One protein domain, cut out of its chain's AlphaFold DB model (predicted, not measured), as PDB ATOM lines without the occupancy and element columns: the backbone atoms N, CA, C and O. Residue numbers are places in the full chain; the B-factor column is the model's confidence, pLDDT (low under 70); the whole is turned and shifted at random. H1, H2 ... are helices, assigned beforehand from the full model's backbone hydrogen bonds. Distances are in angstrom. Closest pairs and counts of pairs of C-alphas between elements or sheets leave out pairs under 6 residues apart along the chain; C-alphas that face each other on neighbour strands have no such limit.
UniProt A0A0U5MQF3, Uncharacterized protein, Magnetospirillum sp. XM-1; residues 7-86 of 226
ATOM      1  N   VAL A   7     290.160 219.361 391.387       87.38
ATOM      2  CA  VAL A   7     291.131 218.691 390.507       87.38
ATOM      3  C   VAL A   7     290.431 217.784 389.489       87.38
ATOM      4  O   VAL A   7     290.944 217.574 388.394       87.38
ATOM      5  N   SER A   8     289.236 217.287 389.817       88.06
ATOM      6  CA  SER A   8     288.443 216.413 388.943       88.06
ATOM      7  C   SER A   8     287.617 217.162 387.891       88.06
ATOM      8  O   SER A   8     287.031 216.538 387.005       88.06
ATOM      9  N   TRP A   9     287.542 218.495 387.969       91.06
ATOM     10  CA  TRP A   9     286.731 219.278 387.043       91.06
ATOM     11  C   TRP A   9     287.342 219.310 385.639       91.06
ATOM     12  O   TRP A   9     288.532 219.607 385.491       91.06
ATOM     13  N   PRO A  10     286.532 219.090 384.589       88.88
ATOM     14  CA  PRO A  10     287.027 219.134 383.223       88.88
ATOM     15  C   PRO A  10     287.520 220.544 382.833       88.88
ATOM     16  O   PRO A  10     287.162 221.549 383.471       88.88
ATOM     17  N   PRO A  11     288.348 220.640 381.777       86.56
ATOM     18  CA  PRO A  11     288.738 221.914 381.186       86.56
ATOM     19  C   PRO A  11     287.530 222.712 380.679       86.56
ATOM     20  O   PRO A  11     286.481 222.149 380.355       86.56
ATOM     21  N   THR A  12     287.699 224.029 380.570       85.31
ATOM     22  CA  THR A  12     286.671 224.939 380.051       85.31
ATOM     23  C   THR A  12     286.183 224.510 378.664       85.31
ATOM     24  O   THR A  12     286.992 224.229 377.783       85.31
ATOM     25  N   GLY A  13     284.864 224.489 378.470       82.88
ATOM     26  CA  GLY A  13     284.188 224.072 377.238       82.88
ATOM     27  C   GLY A  13     283.781 222.595 377.205       82.88
ATOM     28  O   GLY A  13     282.979 222.224 376.360       82.88
ATOM     29  N   ASN A  14     284.267 221.771 378.140       84.44
ATOM     30  CA  ASN A  14     283.946 220.337 378.219       84.44
ATOM     31  C   ASN A  14     283.004 219.990 379.387       84.44
ATOM     32  O   ASN A  14     282.920 218.835 379.802       84.44
ATOM     33  N   LEU A  15     282.323 220.986 379.956       86.38
ATOM     34  CA  LEU A  15     281.389 220.814 381.066       86.38
ATOM     35  C   LEU A  15     280.003 221.287 380.641       86.38
ATOM     36  O   LEU A  15     279.852 222.452 380.314       86.38
ATOM     37  N   HIS A  16     278.981 220.438 380.686       87.19
ATOM     38  CA  HIS A  16     277.603 220.851 380.407       87.19
ATOM     39  C   HIS A  16     276.751 220.612 381.657       87.19
ATOM     40  O   HIS A  16     276.624 219.473 382.105       87.19
ATOM     41  N   LEU A  17     276.194 221.678 382.238       88.94
ATOM     42  CA  LEU A  17     275.385 221.601 383.464       88.94
ATOM     43  C   LEU A  17     273.905 221.905 383.224       88.94
ATOM     44  O   LEU A  17     273.111 221.788 384.155       88.94
ATOM     45  N   THR A  18     273.516 222.270 382.003       86.12
ATOM     46  CA  THR A  18     272.112 222.495 381.650       86.12
ATOM     47  C   THR A  18     271.281 221.247 381.941       86.12
ATOM     48  O   THR A  18     271.543 220.167 381.413       86.12
ATOM     49  N   GLY A  19     270.276 221.394 382.807       86.69
ATOM     50  CA  GLY A  19     269.400 220.298 383.234       86.69
ATOM     51  C   GLY A  19     269.981 219.414 384.344       86.69
ATOM     52  O   GLY A  19     269.285 218.529 384.846       86.69
ATOM     53  N   PHE A  20     271.216 219.662 384.785       92.00
ATOM     54  CA  PHE A  20     271.818 218.941 385.900       92.00
ATOM     55  C   PHE A  20     271.190 219.379 387.230       92.00
ATOM     56  O   PHE A  20     271.112 220.570 387.544       92.00
ATOM     57  N   THR A  21     270.741 218.416 388.038       93.44
ATOM     58  CA  THR A  21     270.105 218.670 389.340       93.44
ATOM     59  C   THR A  21     270.678 217.762 390.427       93.44
ATOM     60  O   THR A  21     271.090 216.633 390.175       93.44
ATOM     61  N   TYR A  22     270.742 218.272 391.658       94.25
ATOM     62  CA  TYR A  22     271.303 217.575 392.821       94.25
ATOM     63  C   TYR A  22     270.742 218.149 394.130       94.25
ATOM     64  O   TYR A  22     270.523 219.347 394.240       94.25
ATOM     65  N   GLY A  23     270.504 217.309 395.142       92.00
ATOM     66  CA  GLY A  23     269.850 217.750 396.388       92.00
ATOM     67  C   GLY A  23     270.759 218.389 397.446       92.00
ATOM     68  O   GLY A  23     270.269 219.114 398.302       92.00
ATOM     69  N   ALA A  24     272.062 218.112 397.411       92.50
ATOM     70  CA  ALA A  24     273.041 218.548 398.410       92.50
ATOM     71  C   ALA A  24     274.451 218.465 397.818       92.50
ATOM     72  O   ALA A  24     274.670 217.618 396.947       92.50
ATOM     73  N   ILE A  25     275.381 219.287 398.302       93.00
ATOM     74  CA  ILE A  25     276.819 219.181 398.028       93.00
ATOM     75  C   ILE A  25     277.481 218.432 399.190       93.00
ATOM     76  O   ILE A  25     277.156 218.683 400.352       93.00
ATOM     77  N   TYR A  26     278.373 217.490 398.891       92.50
ATOM     78  CA  TYR A  26     279.104 216.729 399.902       92.50
ATOM     79  C   TYR A  26     279.954 217.647 400.792       92.50
ATOM     80  O   TYR A  26     280.449 218.673 400.336       92.50
ATOM     81  N   ALA A  27     280.124 217.295 402.068       87.12
ATOM     82  CA  ALA A  27     280.757 218.170 403.056       87.12
ATOM     83  C   ALA A  27     282.201 218.563 402.689       87.12
ATOM     84  O   ALA A  27     282.591 219.703 402.917       87.12
ATOM     85  N   GLU A  28     282.958 217.649 402.080       88.12
ATOM     86  CA  GLU A  28     284.354 217.879 401.672       88.12
ATOM     87  C   GLU A  28     284.484 218.523 400.286       88.12
ATOM     88  O   GLU A  28     285.570 218.938 399.891       88.12
ATOM     89  N   SER A  29     283.381 218.624 399.542       91.25
ATOM     90  CA  SER A  29     283.379 219.299 398.249       91.25
ATOM     91  C   SER A  29     283.413 220.824 398.420       91.25
ATOM     92  O   SER A  29     282.976 221.344 399.445       91.25
ATOM     93  N   PRO A  30     283.873 221.585 397.413       89.25
ATOM     94  CA  PRO A  30     283.909 223.047 397.484       89.25
ATOM     95  C   PRO A  30     282.527 223.660 397.771       89.25
ATOM     96  O   PRO A  30     281.568 223.377 397.056       89.25
ATOM     97  N   HIS A  31     282.390 224.534 398.773       88.44
ATOM     98  CA  HIS A  31     281.110 225.214 399.088       88.44
ATOM     99  C   HIS A  31     281.128 226.711 398.789       88.44
ATOM    100  O   HIS A  31     280.090 227.372 398.843       88.44
ATOM    101  N   THR A  32     282.295 227.274 398.471       87.69
ATOM    102  CA  THR A  32     282.396 228.715 398.252       87.69
ATOM    103  C   THR A  32     281.821 229.102 396.894       87.69
ATOM    104  O   THR A  32     281.983 228.408 395.887       87.69
ATOM    105  N   ALA A  33     281.180 230.267 396.832       85.75
ATOM    106  CA  ALA A  33     280.654 230.793 395.584       85.75
ATOM    107  C   ALA A  33     281.767 231.050 394.564       85.75
ATOM    108  O   ALA A  33     281.536 230.870 393.379       85.75
ATOM    109  N   ALA A  34     282.971 231.437 394.994       85.06
ATOM    110  CA  ALA A  34     284.091 231.650 394.079       85.06
ATOM    111  C   ALA A  34     284.463 230.358 393.334       85.06
ATOM    112  O   ALA A  34     284.579 230.361 392.112       85.06
ATOM    113  N   GLU A  35     284.584 229.246 394.058       89.94
ATOM    114  CA  GLU A  35     284.886 227.941 393.467       89.94
ATOM    115  C   GLU A  35     283.736 227.444 392.597       89.94
ATOM    116  O   GLU A  35     283.950 226.958 391.491       89.94
ATOM    117  N   ARG A  36     282.496 227.608 393.056       92.38
ATOM    118  CA  ARG A  36     281.332 227.146 392.299       92.38
ATOM    119  C   ARG A  36     281.030 227.997 391.068       92.38
ATOM    120  O   ARG A  36     280.505 227.472 390.093       92.38
ATOM    121  N   LEU A  37     281.394 229.277 391.073       90.44
ATOM    122  CA  LEU A  37     281.349 230.122 389.880       90.44
ATOM    123  C   LEU A  37     282.467 229.781 388.896       90.44
ATOM    124  O   LEU A  37     282.214 229.828 387.697       90.44
ATOM    125  N   ASP A  38     283.656 229.389 389.370       89.19
ATOM    126  CA  ASP A  38     284.690 228.808 388.500       89.19
ATOM    127  C   ASP A  38     284.162 227.539 387.822       89.19
ATOM    128  O   ASP A  38     284.246 227.403 386.605       89.19
ATOM    129  N   TRP A  39     283.519 226.656 388.591       91.12
ATOM    130  CA  TRP A  39     282.881 225.454 388.059       91.12
ATOM    131  C   TRP A  39     281.807 225.774 387.011       91.12
ATOM    132  O   TRP A  39     281.859 225.245 385.906       91.12
ATOM    133  N   LEU A  40     280.882 226.696 387.300       89.56
ATOM    134  CA  LEU A  40     279.868 227.138 386.333       89.56
ATOM    135  C   LEU A  40     280.491 227.772 385.080       89.56
ATOM    136  O   LEU A  40     280.011 227.530 383.972       89.56
ATOM    137  N   GLY A  41     281.566 228.547 385.243       86.62
ATOM    138  CA  GLY A  41     282.290 229.209 384.156       86.62
ATOM    139  C   GLY A  41     283.010 228.243 383.214       86.62
ATOM    140  O   GLY A  41     283.224 228.572 382.045       86.62
ATOM    141  N   ARG A  42     283.316 227.020 383.667       88.38
ATOM    142  CA  ARG A  42     283.903 225.966 382.822       88.38
ATOM    143  C   ARG A  42     282.954 225.447 381.747       88.38
ATOM    144  O   ARG A  42     283.425 224.767 380.843       88.38
ATOM    145  N   GLN A  43     281.666 225.796 381.777       83.25
ATOM    146  CA  GLN A  43     280.754 225.453 380.680       83.25
ATOM    147  C   GLN A  43     281.096 226.146 379.352       83.25
ATOM    148  O   GLN A  43     280.639 225.721 378.296       83.25
ATOM    149  N   GLY A  44     281.951 227.173 379.384       74.25
ATOM    150  CA  GLY A  44     282.333 227.926 378.195       74.25
ATOM    151  C   GLY A  44     281.241 228.891 377.724       74.25
ATOM    152  O   GLY A  44     280.199 229.079 378.364       74.25
ATOM    153  N   ASP A  45     281.504 229.566 376.605       72.19
ATOM    154  CA  ASP A  45     280.540 230.490 376.014       72.19
ATOM    155  C   ASP A  45     279.512 229.726 375.174       72.19
ATOM    156  O   ASP A  45     279.690 229.506 373.980       72.19
ATOM    157  N   MET A  46     278.418 229.314 375.817       68.75
ATOM    158  CA  MET A  46     277.286 228.688 375.127       68.75
ATOM    159  C   MET A  46     276.456 229.673 374.276       68.75
ATOM    160  O   MET A  46     275.425 229.282 373.735       68.75
ATOM    161  N   GLY A  47     276.835 230.959 374.181       69.44
ATOM    162  CA  GLY A  47     276.153 231.989 373.380       69.44
ATOM    163  C   GLY A  47     274.759 232.401 373.881       69.44
ATOM    164  O   GLY A  47     274.263 233.476 373.545       69.44
ATOM    165  N   VAL A  48     274.138 231.581 374.728       77.56
ATOM    166  CA  VAL A  48     272.844 231.806 375.374       77.56
ATOM    167  C   VAL A  48     273.047 231.836 376.887       77.56
ATOM    168  O   VAL A  48     273.930 231.171 377.431       77.56
ATOM    169  N   PHE A  49     272.272 232.669 377.578       83.88
ATOM    170  CA  PHE A  49     272.241 232.692 379.038       83.88
ATOM    171  C   PHE A  49     271.335 231.572 379.564       83.88
ATOM    172  O   PHE A  49     270.153 231.546 379.226       83.88
ATOM    173  N   ASP A  50     271.878 230.699 380.416       86.44
ATOM    174  CA  ASP A  50     271.126 229.644 381.101       86.44
ATOM    175  C   ASP A  50     271.038 229.940 382.614       86.44
ATOM    176  O   ASP A  50     272.053 229.877 383.318       86.44
ATOM    177  N   PRO A  51     269.847 230.280 383.147       89.50
ATOM    178  CA  PRO A  51     269.674 230.561 384.569       89.50
ATOM    179  C   PRO A  51     269.695 229.304 385.450       89.50
ATOM    180  O   PRO A  51     269.968 229.420 386.650       89.50
ATOM    181  N   GLN A  52     269.399 228.118 384.903       93.12
ATOM    182  CA  GLN A  52     269.104 226.926 385.701       93.12
ATOM    183  C   GLN A  52     270.285 226.462 386.573       93.12
ATOM    184  O   GLN A  52     270.061 226.230 387.767       93.12
ATOM    185  N   PRO A  53     271.537 226.386 386.078       93.06
ATOM    186  CA  PRO A  53     272.669 225.945 386.894       93.06
ATOM    187  C   PRO A  53     272.928 226.852 388.107       93.06
ATOM    188  O   PRO A  53     273.238 226.371 389.201       93.06
ATOM    189  N   TYR A  54     272.738 228.165 387.944       93.50
ATOM    190  CA  TYR A  54     272.857 229.132 389.035       93.50
ATOM    191  C   TYR A  54     271.740 228.962 390.072       93.50
ATOM    192  O   TYR A  54     271.986 229.033 391.277       93.50
ATOM    193  N   GLU A  55     270.506 228.739 389.621       94.00
ATOM    194  CA  GLU A  55     269.352 228.563 390.508       94.00
ATOM    195  C   GLU A  55     269.440 227.277 391.317       94.00
ATOM    196  O   GLU A  55     269.210 227.303 392.528       94.00
ATOM    197  N   GLN A  56     269.848 226.183 390.674       95.44
ATOM    198  CA  GLN A  56     270.074 224.909 391.338       95.44
ATOM    199  C   GLN A  56     271.125 225.043 392.444       95.44
ATOM    200  O   GLN A  56     270.887 224.645 393.584       95.44
ATOM    201  N   LEU A  57     272.267 225.653 392.126       94.56
ATOM    202  CA  LEU A  57     273.363 225.831 393.069       94.56
ATOM    203  C   LEU A  57     272.970 226.732 394.248       94.56
ATOM    204  O   LEU A  57     273.209 226.386 395.404       94.56
ATOM    205  N   ALA A  58     272.324 227.868 393.977       93.94
ATOM    206  CA  ALA A  58     271.862 228.773 395.025       93.94
ATOM    207  C   ALA A  58     270.822 228.110 395.940       93.94
ATOM    208  O   ALA A  58     270.876 228.287 397.157       93.94
ATOM    209  N   LYS A  59     269.894 227.329 395.372       95.19
ATOM    210  CA  LYS A  59     268.891 226.572 396.130       95.19
ATOM    211  C   LYS A  59     269.551 225.582 397.089       95.19
ATOM    212  O   LYS A  59     269.165 225.524 398.254       95.19
ATOM    213  N   VAL A  60     270.543 224.833 396.610       95.31
ATOM    214  CA  VAL A  60     271.244 223.818 397.409       95.31
ATOM    215  C   VAL A  60     272.085 224.456 398.512       95.31
ATOM    216  O   VAL A  60     271.957 224.063 399.669       95.31
ATOM    217  N   LEU A  61     272.867 225.493 398.196       92.88
ATOM    218  CA  LEU A  61     273.666 226.215 399.192       92.88
ATOM    219  C   LEU A  61     272.786 226.812 400.297       92.88
ATOM    220  O   LEU A  61     273.112 226.689 401.473       92.88
ATOM    221  N   LYS A  62     271.634 227.391 399.932       92.50
ATOM    222  CA  LYS A  62     270.654 227.902 400.899       92.50
ATOM    223  C   LYS A  62     270.117 226.785 401.799       92.50
ATOM    224  O   LYS A  62     270.083 226.940 403.014       92.50
ATOM    225  N   ALA A  63     269.740 225.643 401.220       92.50
ATOM    226  CA  ALA A  63     269.241 224.494 401.976       92.50
ATOM    227  C   ALA A  63     270.281 223.911 402.954       92.50
ATOM    228  O   ALA A  63     269.906 223.349 403.977       92.50
ATOM    229  N   GLN A  64     271.575 224.075 402.665       93.31
ATOM    230  CA  GLN A  64     272.681 223.651 403.531       93.31
ATOM    231  C   GLN A  64     273.142 224.742 404.521       93.31
ATOM    232  O   GLN A  64     274.132 224.550 405.221       93.31
ATOM    233  N   GLY A  65     272.439 225.879 404.608       90.88
ATOM    234  CA  GLY A  65     272.758 226.978 405.532       90.88
ATOM    235  C   GLY A  65     273.823 227.961 405.025       90.88
ATOM    236  O   GLY A  65     274.207 228.888 405.736       90.88
ATOM    237  N   HIS A  66     274.283 227.819 403.782       90.69
ATOM    238  CA  HIS A  66     275.244 228.719 403.141       90.69
ATOM    239  C   HIS A  66     274.547 229.900 402.440       90.69
ATOM    240  O   HIS A  66     274.786 230.183 401.263       90.69
ATOM    241  N   ASP A  67     273.701 230.634 403.169       85.88
ATOM    242  CA  ASP A  67     272.899 231.752 402.637       85.88
ATOM    243  C   ASP A  67     273.744 232.836 401.948       85.88
ATOM    244  O   ASP A  67     273.354 233.402 400.920       85.88
ATOM    245  N   GLY A  68     274.921 233.127 402.510       83.06
ATOM    246  CA  GLY A  68     275.859 234.103 401.954       83.06
ATOM    247  C   GLY A  68     276.393 233.688 400.581       83.06
ATOM    248  O   GLY A  68     276.457 234.516 399.670       83.06
ATOM    249  N   GLU A  69     276.714 232.406 400.408       87.56
ATOM    250  CA  GLU A  69     277.205 231.865 399.139       87.56
ATOM    251  C   GLU A  69     276.066 231.751 398.120       87.56
ATOM    252  O   GLU A  69     276.220 232.190 396.981       87.56
ATOM    253  N   ALA A  70     274.877 231.308 398.542       87.94
ATOM    254  CA  ALA A  70     273.682 231.287 397.697       87.94
ATOM    255  C   ALA A  70     273.355 232.674 397.112       87.94
ATOM    256  O   ALA A  70     273.063 232.809 395.920       87.94
ATOM    257  N   ARG A  71     273.461 233.732 397.928       81.06
ATOM    258  CA  ARG A  71     273.271 235.115 397.472       81.06
ATOM    259  C   ARG A  71     274.330 235.535 396.447       81.06
ATOM    260  O   ARG A  71     273.981 236.194 395.471       81.06
ATOM    261  N   ARG A  72     275.599 235.156 396.636       82.50
ATOM    262  CA  ARG A  72     276.679 235.443 395.671       82.50
ATOM    263  C   ARG A  72     276.420 234.780 394.318       82.50
ATOM    264  O   ARG A  72     276.581 235.440 393.295       82.50
ATOM    265  N   ILE A  73     275.951 233.532 394.311       89.94
ATOM    266  CA  ILE A  73     275.560 232.832 393.079       89.94
ATOM    267  C   ILE A  73     274.411 233.557 392.368       89.94
ATOM    268  O   ILE A  73     274.477 233.761 391.160       89.94
ATOM    269  N   GLN A  74     273.389 234.010 393.100       86.81
ATOM    270  CA  GLN A  74     272.278 234.773 392.511       86.81
ATOM    271  C   GLN A  74     272.710 236.131 391.943       86.81
ATOM    272  O   GLN A  74     272.166 236.563 390.931       86.81
ATOM    273  N   ILE A  75     273.689 236.806 392.555       81.75
ATOM    274  CA  ILE A  75     274.255 238.040 391.993       81.75
ATOM    275  C   ILE A  75     275.011 237.733 390.696       81.75
ATOM    276  O   ILE A  75     274.784 238.398 389.690       81.75
ATOM    277  N   ALA A  76     275.853 236.698 390.702       85.94
ATOM    278  CA  ALA A  76     276.596 236.287 389.516       85.94
ATOM    279  C   ALA A  76     275.674 235.846 388.363       85.94
ATOM    280  O   ALA A  76     275.973 236.112 387.202       85.94
ATOM    281  N   LYS A  77     274.522 235.243 388.685       87.56
ATOM    282  CA  LYS A  77     273.456 234.934 387.721       87.56
ATOM    283  C   LYS A  77     272.965 236.192 387.006       87.56
ATOM    284  O   LYS A  77     272.854 236.200 385.784       87.56
ATOM    285  N   GLU A  78     272.676 237.258 387.754       82.56
ATOM    286  CA  GLU A  78     272.265 238.531 387.152       82.56
ATOM    287  C   GLU A  78     273.403 239.181 386.368       82.56
ATOM    288  O   GLU A  78     273.169 239.658 385.264       82.56
ATOM    289  N   ASP A  79     274.638 239.141 386.875       79.06
ATOM    290  CA  ASP A  79     275.819 239.612 386.140       79.06
ATOM    291  C   ASP A  79     275.953 238.933 384.768       79.06
ATOM    292  O   ASP A  79     276.194 239.604 383.762       79.06
ATOM    293  N   ASP A  80     275.794 237.611 384.708       82.12
ATOM    294  CA  ASP A  80     275.903 236.837 383.471       82.12
ATOM    295  C   ASP A  80     274.710 237.089 382.534       82.12
ATOM    296  O   ASP A  80     274.899 237.358 381.343       82.12
ATOM    297  N   ARG A  81     273.485 237.146 383.079       81.94
ATOM    298  CA  ARG A  81     272.273 237.540 382.337       81.94
ATOM    299  C   ARG A  81     272.447 238.889 381.660       81.94
ATOM    300  O   ARG A  81     272.041 239.082 380.516       81.94
ATOM    301  N   LEU A  82     273.038 239.831 382.380       72.75
ATOM    302  CA  LEU A  82     273.256 241.188 381.921       72.75
ATOM    303  C   LEU A  82     274.378 241.275 380.881       72.75
ATOM    304  O   LEU A  82     274.221 241.990 379.897       72.75
ATOM    305  N   LYS A  83     275.481 240.536 381.049       75.19
ATOM    306  CA  LYS A  83     276.563 240.466 380.051       75.19
ATOM    307  C   LYS A  83     276.096 239.864 378.727       75.19
ATOM    308  O   LYS A  83     276.490 240.353 377.671       75.19
ATOM    309  N   ARG A  84     275.273 238.815 378.792       75.88
ATOM    310  CA  ARG A  84     274.748 238.098 377.619       75.88
ATOM    311  C   ARG A  84     273.506 238.771 377.024       75.88
ATOM    312  O   ARG A  84     273.229 238.629 375.836       75.88
ATOM    313  N   GLY A  85     272.770 239.549 377.817       66.38
ATOM    314  CA  GLY A  85     271.720 240.443 377.336       66.38
ATOM    315  C   GLY A  85     272.307 241.676 376.643       66.38
ATOM    316  O   GLY A  85     273.350 242.191 377.038       66.38
ATOM    317  N   LYS A  86     271.637 242.208 375.612       59.88
ATOM    318  CA  LYS A  86     272.037 243.474 374.964       59.88
ATOM    319  C   LYS A  86     271.865 244.650 375.940       59.88
ATOM    320  O   LYS A  86     270.860 245.354 375.920       59.88
TER     321      LYS A  86
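This is residues 7 to 86 of the 226 residues of an uncharacterized protein of Magnetospirillum sp. XM-1 (UniProt A0A0U5MQF3). The longest helix, H3, and H2 make a helical hairpin, and the shorter H1 sits beside it, so that the centres of the three helices make a triangle with their lines at shallow tilts. A long stretch with no named element, residues 7 to 32, loops past the side of H1 and H2 that is away from H3. The printed part has 80 residues with three named helices, in the order H1, H2, H3, and no named strand; the class is all helix, though under half of the residues, 39 of 80, are in named elements. The whole is compact, with a radius of gyration of the C-alphas of 12.2 A, and rounded, with spans of 36 by 26 by 21 A.

H3, residues 67 to 84, is 25.9 A from first to last C-alpha; it begins at C-alpha 67 (272.899, 231.752, 402.637) and ends at C-alpha 84 (274.748, 238.098, 377.619). H2, residues 52 to 63, measures 16.5 A. H1, residues 33 to 41, measures 11.7 A and begins at C-alpha 33 (280.654, 230.793, 395.584).

H3 and H2 touch and form a hairpin, running opposite ways at a shallow tilt of 13 degrees; their closest C-alphas are those of Ala 70 and Ala 58, 4.1 A apart. H3 touches H1 with residues 69 to 76 alone, the closest C-alphas being those of Glu 69 and Ala 33, 5.1 A apart. H1 and H3 run the same way at a shallow tilt of 34 degrees, only just short of steep. H1 and H2 are close but not clearly touching: the closest C-alphas, of Leu 40 and Pro 53, are 7.3 A apart. In H1, H2 and H3 every O i to N i+4 pair is within hydrogen-bond range.

The two C-alphas farthest apart, of Glu 28 and Lys 86, are 39.0 A apart. The printed part has no cut. The link from H2 to H3 is tight, that from H1 to H2 is short, and neither is long. The mean pLDDT of the printed part is 86.5; residues 46 to 47 and 85 to 86 are under 70.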